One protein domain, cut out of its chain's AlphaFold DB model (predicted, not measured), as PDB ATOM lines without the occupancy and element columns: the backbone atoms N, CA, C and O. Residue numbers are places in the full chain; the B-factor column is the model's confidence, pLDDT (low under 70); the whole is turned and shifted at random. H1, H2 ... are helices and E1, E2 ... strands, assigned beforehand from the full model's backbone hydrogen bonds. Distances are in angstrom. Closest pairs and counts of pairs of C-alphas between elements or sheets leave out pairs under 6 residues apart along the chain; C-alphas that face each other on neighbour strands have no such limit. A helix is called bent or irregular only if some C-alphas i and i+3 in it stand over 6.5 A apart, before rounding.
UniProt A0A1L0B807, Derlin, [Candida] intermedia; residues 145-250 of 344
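Overview. This is residues 145 to 250 of the 344 residues of the protein "Derlin" of [Candida] intermedia (UniProt A0A1L0B807). What shape is this? Helices H2, H3 and H6 make a loose up-and-down bundle, each running against the one before it; the helical hairpin H4 and H5 joins H3 to H6 at one end, and the small antiparallel strand hairpin E1 and E2 joins H2 to H3 at the other. Residues 243 to 250 stick out. What is it made of? The printed part has 106 residues, mostly helix, with six named helices and two strands in the order H1 H2 E1 E2 H3 H4 H5 H6; it is loose, radius of gyration of the C-alphas 16.1 A, spans 52 by 35 by 26 A.

Along the chain. Where are the elements? H1 is residues 147 to 150, from C-alpha 147 at (140.967, 178.978, 243.200); H2 152 to 167, 22.4 A; E1 172 to 175; E2 178 to 181; H3 182 to 196, 21.7 A; H4 198 to 209; H5 211 to 219; H6 222 to 248, 37.4 A, to C-alpha 248 at (124.650, 142.716, 251.069). Are the helices even? H3 is irregular, C-alphas 183 and 186 being 7.4 A apart. H6 has a kink of 27 degrees near residue 239.

Arrangement. How does the bundle stand? H2 touches residues 226 to 238 of H6 alone, closest C-alphas Ser 159 and Ala 234, 4.9 A, at a steep tilt of 41 degrees, the same way. H2 touches residues 182 to 186 of H3 alone, closest C-alphas Gly 165 and Ala 182, 4.2 A, at a steep tilt of 40 degrees, opposite ways. H3 and H6 are close but not clearly touching, closest C-alphas Phe 194 and Ser 223, 7.2 A. What lies around it? H4 and H5 touch, closest C-alphas Tyr 207 and Gly 214, 3.8 A; both are apart from H2. Residues 222 to 226 of H6 alone touch H1, closest C-alphas Ser 148 and Pro 222, 5.8 A. What do N and O show? N 173 and O 180 of E1 and E2 are within hydrogen-bond range at 2.9 A. Every O i to N i+4 pair is within range in H2, H4 and H5, 9 of 11 in H3 and 21 of 23 in H6; H1 is too short for one.

Size, cuts and confidence. How large is it? The farthest C-alphas, Val 209 and Tyr 249, are 52.5 A apart. Are there cuts, long links or doubtful places? The printed part has no cut, and the links between the named elements are tight. Mean pLDDT of the printed part is 90.8, with residues 145, 147 and 247 to 250 under 70.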
ATOM      1  N   THR A 145     137.674 180.298 249.722       69.50
ATOM      2  CA  THR A 145     137.445 180.749 248.331       69.50
ATOM      3  C   THR A 145     138.657 180.523 247.429       69.50
ATOM      4  O   THR A 145     138.807 181.167 246.392       69.50
ATOM      5  N   GLY A 146     139.550 179.609 247.820       71.69
ATOM      6  CA  GLY A 146     140.752 179.301 247.052       71.69
ATOM      7  C   GLY A 146     140.431 178.838 245.620       71.69
ATOM      8  O   GLY A 146     139.460 178.108 245.419       71.69
ATOM      9  N   PRO A 147     141.256 179.201 244.622       68.62
ATOM     10  CA  PRO A 147     140.967 178.978 243.200       68.62
ATOM     11  C   PRO A 147     140.772 177.502 242.818       68.62
ATOM     12  O   PRO A 147     140.063 177.212 241.858       68.62
ATOM     13  N   SER A 148     141.344 176.561 243.574       71.88
ATOM     14  CA  SER A 148     141.187 175.117 243.343       71.88
ATOM     15  C   SER A 148     139.798 174.571 243.689       71.88
ATOM     16  O   SER A 148     139.413 173.546 243.139       71.88
ATOM     17  N   LEU A 149     139.045 175.234 244.577       79.25
ATOM     18  CA  LEU A 149     137.677 174.842 244.955       79.25
ATOM     19  C   LEU A 149     136.608 175.606 244.171       79.25
ATOM     20  O   LEU A 149     135.416 175.334 244.292       79.25
ATOM     21  N   VAL A 150     137.031 176.573 243.360       84.88
ATOM     22  CA  VAL A 150     136.136 177.433 242.590       84.88
ATOM     23  C   VAL A 150     135.689 176.763 241.286       84.88
ATOM     24  O   VAL A 150     134.588 177.039 240.806       84.88
ATOM     25  N   PHE A 151     136.506 175.871 240.723       91.94
ATOM     26  CA  PHE A 151     136.202 175.143 239.491       91.94
ATOM     27  C   PHE A 151     135.835 173.694 239.810       91.94
ATOM     28  O   PHE A 151     136.676 172.917 240.258       91.94
ATOM     29  N   LEU A 152     134.575 173.320 239.571       95.25
ATOM     30  CA  LEU A 152     134.065 171.997 239.949       95.25
ATOM     31  C   LEU A 152     134.370 170.907 238.910       95.25
ATOM     32  O   LEU A 152     134.413 169.731 239.263       95.25
ATOM     33  N   GLY A 153     134.615 171.278 237.647       95.38
ATOM     34  CA  GLY A 153     134.984 170.345 236.573       95.38
ATOM     35  C   GLY A 153     136.197 169.472 236.911       95.38
ATOM     36  O   GLY A 153     136.066 168.246 236.892       95.38
ATOM     37  N   PRO A 154     137.343 170.063 237.306       95.12
ATOM     38  CA  PRO A 154     138.506 169.303 237.759       95.12
ATOM     39  C   PRO A 154     138.203 168.377 238.943       95.12
ATOM     40  O   PRO A 154     138.602 167.222 238.918       95.12
ATOM     41  N   ILE A 155     137.431 168.833 239.937       96.56
ATOM     42  CA  ILE A 155     137.059 168.010 241.103       96.56
ATOM     43  C   ILE A 155     136.265 166.774 240.665       96.56
ATOM     44  O   ILE A 155     136.540 165.666 241.125       96.56
ATOM     45  N   LEU A 156     135.301 166.941 239.754       97.38
ATOM     46  CA  LEU A 156     134.522 165.822 239.225       97.38
ATOM     47  C   LEU A 156     135.401 164.852 238.436       97.38
ATOM     48  O   LEU A 156     135.338 163.650 238.685       97.38
ATOM     49  N   HIS A 157     136.247 165.365 237.538       95.75
ATOM     50  CA  HIS A 157     137.205 164.553 236.784       95.75
ATOM     51  C   HIS A 157     138.094 163.720 237.709       95.75
ATOM     52  O   HIS A 157     138.197 162.507 237.549       95.75
ATOM     53  N   ASP A 158     138.695 164.351 238.708       96.25
ATOM     54  CA  ASP A 158     139.615 163.676 239.612       96.25
ATOM     55  C   ASP A 158     138.888 162.640 240.479       96.25
ATOM     56  O   ASP A 158     139.422 161.565 240.757       96.25
ATOM     57  N   SER A 159     137.623 162.910 240.820       97.69
ATOM     58  CA  SER A 159     136.749 161.949 241.501       97.69
ATOM     59  C   SER A 159     136.433 160.734 240.623       97.69
ATOM     60  O   SER A 159     136.375 159.608 241.122       97.69
ATOM     61  N   ILE A 160     136.267 160.927 239.312       96.69
ATOM     62  CA  ILE A 160     136.105 159.834 238.343       96.69
ATOM     63  C   ILE A 160     137.392 159.021 238.229       96.69
ATOM     64  O   ILE A 160     137.324 157.798 238.305       96.69
ATOM     65  N   VAL A 161     138.557 159.667 238.094       95.25
ATOM     66  CA  VAL A 161     139.859 158.980 238.020       95.25
ATOM     67  C   VAL A 161     140.099 158.146 239.278       95.25
ATOM     68  O   VAL A 161     140.496 156.986 239.178       95.25
ATOM     69  N   TYR A 162     139.806 158.700 240.459       97.06
ATOM     70  CA  TYR A 162     139.883 157.961 241.719       97.06
ATOM     71  C   TYR A 162     138.947 156.749 241.716       97.06
ATOM     72  O   TYR A 162     139.376 155.636 242.022       97.06
ATOM     73  N   THR A 163     137.675 156.955 241.358       96.56
ATOM     74  CA  THR A 163     136.663 155.888 241.337       96.56
ATOM     75  C   THR A 163     137.067 154.782 240.366       96.56
ATOM     76  O   THR A 163     137.081 153.614 240.735       96.56
ATOM     77  N   TRP A 164     137.488 155.147 239.155       95.12
ATOM     78  CA  TRP A 164     137.991 154.225 238.144       95.12
ATOM     79  C   TRP A 164     139.189 153.412 238.653       95.12
ATOM     80  O   TRP A 164     139.183 152.186 238.546       95.12
ATOM     81  N   GLY A 165     140.165 154.065 239.293       94.88
ATOM     82  CA  GLY A 165     141.326 153.398 239.882       94.88
ATOM     83  C   GLY A 165     140.992 152.426 241.013       94.88
ATOM     84  O   GLY A 165     141.756 151.495 241.271       94.88
ATOM     85  N   LYS A 166     139.848 152.610 241.679       95.38
ATOM     86  CA  LYS A 166     139.334 151.677 242.689       95.38
ATOM     87  C   LYS A 166     138.504 150.545 242.094       95.38
ATOM     88  O   LYS A 166     138.589 149.433 242.605       95.38
ATOM     89  N   THR A 167     137.746 150.804 241.033       92.31
ATOM     90  CA  THR A 167     136.950 149.780 240.341       92.31
ATOM     91  C   THR A 167     137.831 148.823 239.535       92.31
ATOM     92  O   THR A 167     137.584 147.622 239.538       92.31
ATOM     93  N   TYR A 168     138.886 149.326 238.890       93.12
ATOM     94  CA  TYR A 168     139.763 148.542 238.012       93.12
ATOM     95  C   TYR A 168     141.240 148.676 238.421       93.12
ATOM     96  O   TYR A 168     142.040 149.228 237.668       93.12
ATOM     97  N   PRO A 169     141.648 148.184 239.606       94.81
ATOM     98  CA  PRO A 169     142.962 148.477 240.193       94.81
ATOM     99  C   PRO A 169     144.165 147.989 239.372       94.81
ATOM    100  O   PRO A 169     145.258 148.546 239.510       94.81
ATOM    101  N   GLU A 170     143.967 146.964 238.541       94.88
ATOM    102  CA  GLU A 170     145.002 146.380 237.679       94.88
ATOM    103  C   GLU A 170     144.965 146.906 236.237       94.88
ATOM    104  O   GLU A 170     145.835 146.554 235.448       94.88
ATOM    105  N   ALA A 171     144.003 147.768 235.883       91.94
ATOM    106  CA  ALA A 171     144.032 148.452 234.595       91.94
ATOM    107  C   ALA A 171     145.236 149.405 234.525       91.94
ATOM    108  O   ALA A 171     145.663 149.971 235.535       91.94
ATOM    109  N   GLU A 172     145.771 149.606 233.326       91.00
ATOM    110  CA  GLU A 172     146.897 150.508 233.087       91.00
ATOM    111  C   GLU A 172     146.414 151.791 232.404       91.00
ATOM    112  O   GLU A 172     145.618 151.754 231.467       91.00
ATOM    113  N   MET A 173     146.907 152.935 232.883       84.88
ATOM    114  CA  MET A 173     146.779 154.230 232.221       84.88
ATOM    115  C   MET A 173     148.162 154.695 231.795       84.88
ATOM    116  O   MET A 173     149.106 154.646 232.583       84.88
ATOM    117  N   PHE A 174     148.282 155.207 230.578       82.44
ATOM    118  CA  PHE A 174     149.508 155.862 230.149       82.44
ATOM    119  C   PHE A 174     149.488 157.312 230.615       82.44
ATOM    120  O   PHE A 174     148.761 158.140 230.068       82.44
ATOM    121  N   LEU A 175     150.303 157.635 231.618       79.69
ATOM    122  CA  LEU A 175     150.606 159.025 231.928       79.69
ATOM    123  C   LEU A 175     151.790 159.451 231.063       79.69
ATOM    124  O   LEU A 175     152.938 159.100 231.349       79.69
ATOM    125  N   LEU A 176     151.501 160.198 229.996       78.81
ATOM    126  CA  LEU A 176     152.458 160.542 228.940       78.81
ATOM    127  C   LEU A 176     153.024 159.280 228.260       78.81
ATOM    128  O   LEU A 176     152.451 158.807 227.286       78.81
ATOM    129  N   LEU A 177     154.124 158.731 228.776       81.31
ATOM    130  CA  LEU A 177     154.814 157.545 228.249       81.31
ATOM    131  C   LEU A 177     155.033 156.460 229.310       81.31
ATOM    132  O   LEU A 177     155.595 155.410 229.007       81.31
ATOM    133  N   VAL A 178     154.618 156.708 230.553       89.00
ATOM    134  CA  VAL A 178     154.818 155.772 231.658       89.00
ATOM    135  C   VAL A 178     153.502 155.034 231.908       89.00
ATOM    136  O   VAL A 178     152.508 155.690 232.235       89.00
ATOM    137  N   PRO A 179     153.463 153.697 231.758       90.56
ATOM    138  CA  PRO A 179     152.304 152.916 232.158       90.56
ATOM    139  C   PRO A 179     152.208 152.929 233.683       90.56
ATOM    140  O   PRO A 179     153.151 152.580 234.395       90.56
ATOM    141  N   LEU A 180     151.063 153.365 234.192       93.44
ATOM    142  CA  LEU A 180     150.777 153.461 235.614       93.44
ATOM    143  C   LEU A 180     149.525 152.648 235.915       93.44
ATOM    144  O   LEU A 180     148.505 152.778 235.239       93.44
ATOM    145  N   ARG A 181     149.589 151.813 236.956       95.19
ATOM    146  CA  ARG A 181     148.403 151.082 237.413       95.19
ATOM    147  C   ARG A 181     147.368 152.059 237.955       95.19
ATOM    148  O   ARG A 181     147.698 152.913 238.784       95.19
ATOM    149  N   ALA A 182     146.115 151.857 237.566       92.31
ATOM    150  CA  ALA A 182     144.987 152.729 237.868       92.31
ATOM    151  C   ALA A 182     144.849 153.038 239.369       92.31
ATOM    152  O   ALA A 182     144.588 154.181 239.749       92.31
ATOM    153  N   LYS A 183     145.118 152.053 240.241       95.12
ATOM    154  CA  LYS A 183     145.061 152.219 241.707       95.12
ATOM    155  C   LYS A 183     146.001 153.289 242.269       95.12
ATOM    156  O   LYS A 183     145.739 153.822 243.349       95.12
ATOM    157  N   TYR A 184     147.090 153.592 241.564       95.12
ATOM    158  CA  TYR A 184     148.072 154.599 241.968       95.12
ATOM    159  C   TYR A 184     147.929 155.908 241.188       95.12
ATOM    160  O   TYR A 184     148.431 156.930 241.650       95.12
ATOM    161  N   THR A 185     147.259 155.896 240.030       91.81
ATOM    162  CA  THR A 185     147.213 157.021 239.085       91.81
ATOM    163  C   THR A 185     146.797 158.331 239.744       91.81
ATOM    164  O   THR A 185     147.535 159.310 239.659       91.81
ATOM    165  N   TYR A 186     145.672 158.346 240.463       94.31
ATOM    166  CA  TYR A 186     145.196 159.552 241.148       94.31
ATOM    167  C   TYR A 186     146.230 160.109 242.140       94.31
ATOM    168  O   TYR A 186     146.570 161.291 242.103       94.31
ATOM    169  N   TRP A 187     146.769 159.243 243.002       95.50
ATOM    170  CA  TRP A 187     147.714 159.649 244.040       95.50
ATOM    171  C   TRP A 187     149.023 160.168 243.458       95.50
ATOM    172  O   TRP A 187     149.557 161.151 243.960       95.50
ATOM    173  N   MET A 188     149.528 159.551 242.389       93.00
ATOM    174  CA  MET A 188     150.732 160.030 241.711       93.00
ATOM    175  C   MET A 188     150.506 161.379 241.033       93.00
ATOM    176  O   MET A 188     151.350 162.261 241.167       93.00
ATOM    177  N   LEU A 189     149.372 161.562 240.349       90.62
ATOM    178  CA  LEU A 189     149.034 162.829 239.700       90.62
ATOM    179  C   LEU A 189     148.953 163.976 240.710       90.62
ATOM    180  O   LEU A 189     149.596 165.007 240.516       90.62
ATOM    181  N   GLU A 190     148.222 163.785 241.808       92.69
ATOM    182  CA  GLU A 190     148.078 164.824 242.833       92.69
ATOM    183  C   GLU A 190     149.366 165.041 243.631       92.69
ATOM    184  O   GLU A 190     149.679 166.173 243.991       92.69
ATOM    185  N   PHE A 191     150.168 163.996 243.850       93.31
ATOM    186  CA  PHE A 191     151.483 164.144 244.469       93.31
ATOM    187  C   PHE A 191     152.427 164.983 243.600       93.31
ATOM    188  O   PHE A 191     153.034 165.930 244.095       93.31
ATOM    189  N   ILE A 192     152.513 164.693 242.296       91.69
ATOM    190  CA  ILE A 192     153.324 165.471 241.348       91.69
ATOM    191  C   ILE A 192     152.821 166.917 241.278       91.69
ATOM    192  O   ILE A 192     153.615 167.855 241.361       91.69
ATOM    193  N   HIS A 193     151.505 167.112 241.177       90.25
ATOM    194  CA  HIS A 193     150.904 168.440 241.150       90.25
ATOM    195  C   HIS A 193     151.202 169.227 242.435       90.25
ATOM    196  O   HIS A 193     151.577 170.397 242.362       90.25
ATOM    197  N   PHE A 194     151.116 168.586 243.603       92.69
ATOM    198  CA  PHE A 194     151.477 169.196 244.878       92.69
ATOM    199  C   PHE A 194     152.957 169.591 244.920       92.69
ATOM    200  O   PHE A 194     153.244 170.738 245.260       92.69
ATOM    201  N   LEU A 195     153.875 168.705 244.516       93.69
ATOM    202  CA  LEU A 195     155.318 168.980 244.502       93.69
ATOM    203  C   LEU A 195     155.697 170.178 243.623       93.69
ATOM    204  O   LEU A 195     156.579 170.951 243.989       93.69
ATOM    205  N   ILE A 196     155.035 170.333 242.473       92.75
ATOM    206  CA  ILE A 196     155.285 171.441 241.537       92.75
ATOM    207  C   ILE A 196     154.572 172.727 241.995       92.75
ATOM    208  O   ILE A 196     154.933 173.831 241.583       92.75
ATOM    209  N   SER A 197     153.562 172.614 242.862       91.69
ATOM    210  CA  SER A 197     152.787 173.763 243.319       91.69
ATOM    211  C   SER A 197     153.601 174.697 244.230       91.69
ATOM    212  O   SER A 197     154.400 174.239 245.054       91.69
ATOM    213  N   PRO A 198     153.331 176.017 244.203       91.56
ATOM    214  CA  PRO A 198     153.884 176.953 245.186       91.56
ATOM    215  C   PRO A 198     153.565 176.563 246.638       91.56
ATOM    216  O   PRO A 198     154.327 176.874 247.554       91.56
ATOM    217  N   GLY A 199     152.458 175.837 246.845       90.75
ATOM    218  CA  GLY A 199     152.025 175.344 248.148       90.75
ATOM    219  C   GLY A 199     153.027 174.436 248.831       90.75
ATOM    220  O   GLY A 199     153.186 174.533 250.044       90.75
ATOM    221  N   PHE A 200     153.752 173.610 248.075       94.62
ATOM    222  CA  PHE A 200     154.787 172.757 248.649       94.62
ATOM    223  C   PHE A 200     155.850 173.590 249.375       94.62
ATOM    224  O   PHE A 200     156.153 173.339 250.540       94.62
ATOM    225  N   PHE A 201     156.352 174.649 248.734       95.50
ATOM    226  CA  PHE A 201     157.342 175.536 249.345       95.50
ATOM    227  C   PHE A 201     156.783 176.305 250.547       95.50
ATOM    228  O   PHE A 201     157.508 176.523 251.520       95.50
ATOM    229  N   GLU A 202     155.505 176.696 250.517       94.62
ATOM    230  CA  GLU A 202     154.841 177.308 251.674       94.62
ATOM    231  C   GLU A 202     154.747 176.345 252.859       94.62
ATOM    232  O   GLU A 202     155.048 176.738 253.987       94.62
ATOM    233  N   VAL A 203     154.372 175.087 252.611       95.62
ATOM    234  CA  VAL A 203     154.292 174.041 253.637       95.62
ATOM    235  C   VAL A 203     155.674 173.749 254.212       95.62
ATOM    236  O   VAL A 203     155.828 173.736 255.430       95.62
ATOM    237  N   VAL A 204     156.701 173.600 253.369       96.31
ATOM    238  CA  VAL A 204     158.088 173.388 253.816       96.31
ATOM    239  C   VAL A 204     158.585 174.571 254.651       96.31
ATOM    240  O   VAL A 204     159.221 174.374 255.687       96.31
ATOM    241  N   ARG A 205     158.282 175.811 254.247       97.06
ATOM    242  CA  ARG A 205     158.641 177.008 255.023       97.06
ATOM    243  C   ARG A 205     157.920 177.040 256.371       97.06
ATOM    244  O   ARG A 205     158.559 177.314 257.380       97.06
ATOM    245  N   ALA A 206     156.624 176.735 256.399       96.56
ATOM    246  CA  ALA A 206     155.836 176.666 257.628       96.56
ATOM    247  C   ALA A 206     156.327 175.555 258.569       96.56
ATOM    248  O   ALA A 206     156.405 175.761 259.777       96.56
ATOM    249  N   TYR A 207     156.741 174.413 258.017       96.38
ATOM    250  CA  TYR A 207     157.311 173.301 258.774       96.38
ATOM    251  C   TYR A 207     158.613 173.690 259.487       96.38
ATOM    252  O   TYR A 207     158.829 173.287 260.627       96.38
ATOM    253  N   LYS A 208     159.452 174.530 258.858       96.69
ATOM    254  CA  LYS A 208     160.667 175.075 259.492       96.69
ATOM    255  C   LYS A 208     160.370 175.981 260.691       96.69
ATOM    256  O   LYS A 208     161.216 176.090 261.569       96.69
ATOM    257  N   VAL A 209     159.201 176.626 260.728       97.25
ATOM    258  CA  VAL A 209     158.750 177.419 261.888       97.25
ATOM    259  C   VAL A 209     158.253 176.501 263.007       97.25
ATOM    260  O   VAL A 209     158.471 176.778 264.181       97.25
ATOM    261  N   GLY A 210     157.608 175.390 262.652       97.56
ATOM    262  CA  GLY A 210     157.211 174.351 263.592       97.56
ATOM    263  C   GLY A 210     156.350 173.277 262.935       97.56
ATOM    264  O   GLY A 210     155.604 173.548 261.991       97.56
ATOM    265  N   PHE A 211     156.413 172.055 263.471       96.62
ATOM    266  CA  PHE A 211     155.690 170.895 262.941       96.62
ATOM    267  C   PHE A 211     154.177 171.146 262.809       96.62
ATOM    268  O   PHE A 211     153.612 170.950 261.733       96.62
ATOM    269  N   LEU A 212     153.528 171.634 263.875       97.62
ATOM    270  CA  LEU A 212     152.081 171.893 263.886       97.62
ATOM    271  C   LEU A 212     151.676 172.986 262.889       97.62
ATOM    272  O   LEU A 212     150.650 172.859 262.227       97.62
ATOM    273  N   THR A 213     152.499 174.025 262.728       95.69
ATOM    274  CA  THR A 213     152.272 175.097 261.747       95.69
ATOM    275  C   THR A 213     152.375 174.568 260.320       95.69
ATOM    276  O   THR A 213     151.528 174.881 259.484       95.69
ATOM    277  N   GLY A 214     153.377 173.725 260.044       96.50
ATOM    278  CA  GLY A 214     153.507 173.021 258.769       96.50
ATOM    279  C   GLY A 214     152.295 172.137 258.469       96.50
ATOM    280  O   GLY A 214     151.752 172.200 257.368       96.50
ATOM    281  N   LEU A 215     151.825 171.374 259.459       95.75
ATOM    282  CA  LEU A 215     150.670 170.484 259.318       95.75
ATOM    283  C   LEU A 215     149.362 171.255 259.091       95.75
ATOM    284  O   LEU A 215     148.599 170.932 258.182       95.75
ATOM    285  N   TYR A 216     149.125 172.317 259.864       94.94
ATOM    286  CA  TYR A 216     147.985 173.211 259.668       94.94
ATOM    287  C   TYR A 216     148.001 173.820 258.265       94.94
ATOM    288  O   TYR A 216     146.992 173.803 257.560       94.94
ATOM    289  N   LYS A 217     149.163 174.314 257.819       94.00
ATOM    290  CA  LYS A 217     149.318 174.904 256.487       94.00
ATOM    291  C   LYS A 217     149.101 173.873 255.377       94.00
ATOM    292  O   LYS A 217     148.492 174.212 254.369       94.00
ATOM    293  N   LEU A 218     149.545 172.629 255.569       94.94
ATOM    294  CA  LEU A 218     149.311 171.532 254.631       94.94
ATOM    295  C   LEU A 218     147.814 171.267 254.456       94.94
ATOM    296  O   LEU A 218     147.339 171.236 253.326       94.94
ATOM    297  N   PHE A 219     147.068 171.122 255.552       93.25
ATOM    298  CA  PHE A 219     145.640 170.796 255.500       93.25
ATOM    299  C   PHE A 219     144.732 171.966 255.125       93.25
ATOM    300  O   PHE A 219     143.632 171.751 254.631       93.25
ATOM    301  N   THR A 220     145.198 173.198 255.306       91.00
ATOM    302  CA  THR A 220     144.484 174.402 254.859       91.00
ATOM    303  C   THR A 220     144.895 174.854 253.462       91.00
ATOM    304  O   THR A 220     144.356 175.836 252.959       91.00
ATOM    305  N   TYR A 221     145.836 174.172 252.802       91.50
ATOM    306  CA  TYR A 221     146.233 174.544 251.450       91.50
ATOM    307  C   TYR A 221     145.125 174.187 250.438       91.50
ATOM    308  O   TYR A 221     144.614 173.065 250.479       91.50
ATOM    309  N   PRO A 222     144.769 175.084 249.492       90.94
ATOM    310  CA  PRO A 222     143.654 174.859 248.571       90.94
ATOM    311  C   PRO A 222     143.723 173.538 247.788       90.94
ATOM    312  O   PRO A 222     142.688 172.907 247.568       90.94
ATOM    313  N   SER A 223     144.913 173.099 247.365       90.75
ATOM    314  CA  SER A 223     145.061 171.821 246.652       90.75
ATOM    315  C   SER A 223     144.840 170.617 247.567       90.75
ATOM    316  O   SER A 223     144.222 169.648 247.145       90.75
ATOM    317  N   THR A 224     145.265 170.681 248.832       92.31
ATOM    318  CA  THR A 224     145.022 169.600 249.800       92.31
ATOM    319  C   THR A 224     143.539 169.483 250.126       92.31
ATOM    320  O   THR A 224     143.006 168.378 250.136       92.31
ATOM    321  N   VAL A 225     142.849 170.612 250.327       92.81
ATOM    322  CA  VAL A 225     141.396 170.614 250.555       92.81
ATOM    323  C   VAL A 225     140.660 170.044 249.339       92.81
ATOM    324  O   VAL A 225     139.765 169.222 249.499       92.81
ATOM    325  N   LYS A 226     141.078 170.401 248.116       94.69
ATOM    326  CA  LYS A 226     140.559 169.793 246.879       94.69
ATOM    327  C   LYS A 226     140.745 168.269 246.886       94.69
ATOM    328  O   LYS A 226     139.785 167.554 246.623       94.69
ATOM    329  N   VAL A 227     141.942 167.771 247.210       95.38
ATOM    330  CA  VAL A 227     142.221 166.325 247.308       95.38
ATOM    331  C   VAL A 227     141.323 165.655 248.348       95.38
ATOM    332  O   VAL A 227     140.778 164.589 248.080       95.38
ATOM    333  N   MET A 228     141.109 166.287 249.505       95.50
ATOM    334  CA  MET A 228     140.191 165.775 250.526       95.50
ATOM    335  C   MET A 228     138.766 165.642 249.994       95.50
ATOM    336  O   MET A 228     138.197 164.564 250.123       95.50
ATOM    337  N   VAL A 229     138.230 166.679 249.342       96.06
ATOM    338  CA  VAL A 229     136.889 166.642 248.724       96.06
ATOM    339  C   VAL A 229     136.797 165.519 247.693       96.06
ATOM    340  O   VAL A 229     135.879 164.707 247.731       96.06
ATOM    341  N   VAL A 230     137.778 165.426 246.790       97.19
ATOM    342  CA  VAL A 230     137.815 164.379 245.759       97.19
ATOM    343  C   VAL A 230     137.798 162.987 246.387       97.19
ATOM    344  O   VAL A 230     136.981 162.150 246.007       97.19
ATOM    345  N   VAL A 231     138.677 162.730 247.361       97.62
ATOM    346  CA  VAL A 231     138.773 161.423 248.020       97.62
ATOM    347  C   VAL A 231     137.500 161.115 248.796       97.62
ATOM    348  O   VAL A 231     137.012 159.997 248.693       97.62
ATOM    349  N   LEU A 232     136.938 162.075 249.534       97.31
ATOM    350  CA  LEU A 232     135.705 161.878 250.297       97.31
ATOM    351  C   LEU A 232     134.534 161.525 249.379       97.31
ATOM    352  O   LEU A 232     133.915 160.480 249.580       97.31
ATOM    353  N   VAL A 233     134.276 162.321 248.335       97.81
ATOM    354  CA  VAL A 233     133.192 162.059 247.374       97.81
ATOM    355  C   VAL A 233     133.401 160.735 246.650       97.81
ATOM    356  O   VAL A 233     132.499 159.897 246.608       97.81
ATOM    357  N   ALA A 234     134.573 160.544 246.045       97.56
ATOM    358  CA  ALA A 234     134.829 159.389 245.199       97.56
ATOM    359  C   ALA A 234     134.858 158.093 246.014       97.56
ATOM    360  O   ALA A 234     134.258 157.097 245.612       97.56
ATOM    361  N   HIS A 235     135.503 158.109 247.184       97.38
ATOM    362  CA  HIS A 235     135.528 156.958 248.075       97.38
ATOM    363  C   HIS A 235     134.143 156.652 248.633       97.38
ATOM    364  O   HIS A 235     133.780 155.482 248.655       97.38
ATOM    365  N   PHE A 236     133.360 157.667 249.021       96.81
ATOM    366  CA  PHE A 236     131.971 157.477 249.434       96.81
ATOM    367  C   PHE A 236     131.196 156.741 248.342       96.81
ATOM    368  O   PHE A 236     130.742 155.626 248.566       96.81
ATOM    369  N   TRP A 237     131.116 157.288 247.129       95.88
ATOM    370  CA  TRP A 237     130.324 156.678 246.061       95.88
ATOM    371  C   TRP A 237     130.828 155.297 245.631       95.88
ATOM    372  O   TRP A 237     130.015 154.395 245.422       95.88
ATOM    373  N   TRP A 238     132.146 155.099 245.550       95.12
ATOM    374  CA  TRP A 238     132.733 153.783 245.298       95.12
ATOM    375  C   TRP A 238     132.376 152.781 246.402       95.12
ATOM    376  O   TRP A 238     131.958 151.663 246.098       95.12
ATOM    377  N   PHE A 239     132.487 153.178 247.671       94.19
ATOM    378  CA  PHE A 239     132.189 152.333 248.825       94.19
ATOM    379  C   PHE A 239     130.702 151.971 248.885       94.19
ATOM    380  O   PHE A 239     130.361 150.798 249.037       94.19
ATOM    381  N   MET A 240     129.809 152.947 248.686       92.69
ATOM    382  CA  MET A 240     128.364 152.712 248.652       92.69
ATOM    383  C   MET A 240     127.979 151.731 247.538       92.69
ATOM    384  O   MET A 240     127.129 150.872 247.753       92.69
ATOM    385  N   ARG A 241     128.604 151.842 246.357       90.69
ATOM    386  CA  ARG A 241     128.262 151.037 245.172       90.69
ATOM    387  C   ARG A 241     128.969 149.700 245.050       90.69
ATOM    388  O   ARG A 241     128.441 148.849 244.346       90.69
ATOM    389  N   SER A 242     130.157 149.553 245.625       86.69
ATOM    390  CA  SER A 242     130.964 148.335 245.481       86.69
ATOM    391  C   SER A 242     130.952 147.541 246.774       86.69
ATOM    392  O   SER A 242     130.712 146.350 246.758       86.69
ATOM    393  N   PHE A 243     131.154 148.192 247.921       85.19
ATOM    394  CA  PHE A 243     131.291 147.476 249.185       85.19
ATOM    395  C   PHE A 243     129.942 147.189 249.848       85.19
ATOM    396  O   PHE A 243     129.686 146.063 250.276       85.19
ATOM    397  N   ILE A 244     129.058 148.189 249.956       82.50
ATOM    398  CA  ILE A 244     127.770 147.989 250.642       82.50
ATOM    399  C   ILE A 244     126.881 147.027 249.853       82.50
ATOM    400  O   ILE A 244     126.343 146.096 250.439       82.50
ATOM    401  N   THR A 245     126.760 147.203 248.542       77.00
ATOM    402  CA  THR A 245     125.963 146.330 247.661       77.00
ATOM    403  C   THR A 245     126.506 144.896 247.604       77.00
ATOM    404  O   THR A 245     125.738 143.958 247.807       77.00
ATOM    405  N   GLU A 246     127.819 144.700 247.430       72.19
ATOM    406  CA  GLU A 246     128.433 143.363 247.355       72.19
ATOM    407  C   GLU A 246     128.405 142.635 248.706       72.19
ATOM    408  O   GLU A 246     128.142 141.435 248.772       72.19
ATOM    409  N   SER A 247     128.624 143.348 249.819       64.94
ATOM    410  CA  SER A 247     128.509 142.747 251.158       64.94
ATOM    411  C   SER A 247     127.068 142.383 251.534       64.94
ATOM    412  O   SER A 247     126.869 141.532 252.401       64.94
ATOM    413  N   MET A 248     126.075 143.007 250.892       58.91
ATOM    414  CA  MET A 248     124.650 142.716 251.069       58.91
ATOM    415  C   MET A 248     124.184 141.526 250.221       58.91
ATOM    416  O   MET A 248     123.432 140.690 250.716       58.91
ATOM    417  N   TYR A 249     124.640 141.441 248.969       58.62
ATOM    418  CA  TYR A 249     124.192 140.469 247.965       58.62
ATOM    419  C   TYR A 249     125.362 139.640 247.435       58.62
ATOM    420  O   TYR A 249     125.620 139.576 246.235       58.62
ATOM    421  N   ASN A 250     126.098 138.986 248.331       58.56
ATOM    422  CA  ASN A 250     127.163 138.067 247.934       58.56
ATOM    423  C   ASN A 250     126.569 136.727 247.444       58.56
ATOM    424  O   ASN A 250     126.817 135.673 248.031       58.56
TER     425      ASN A 250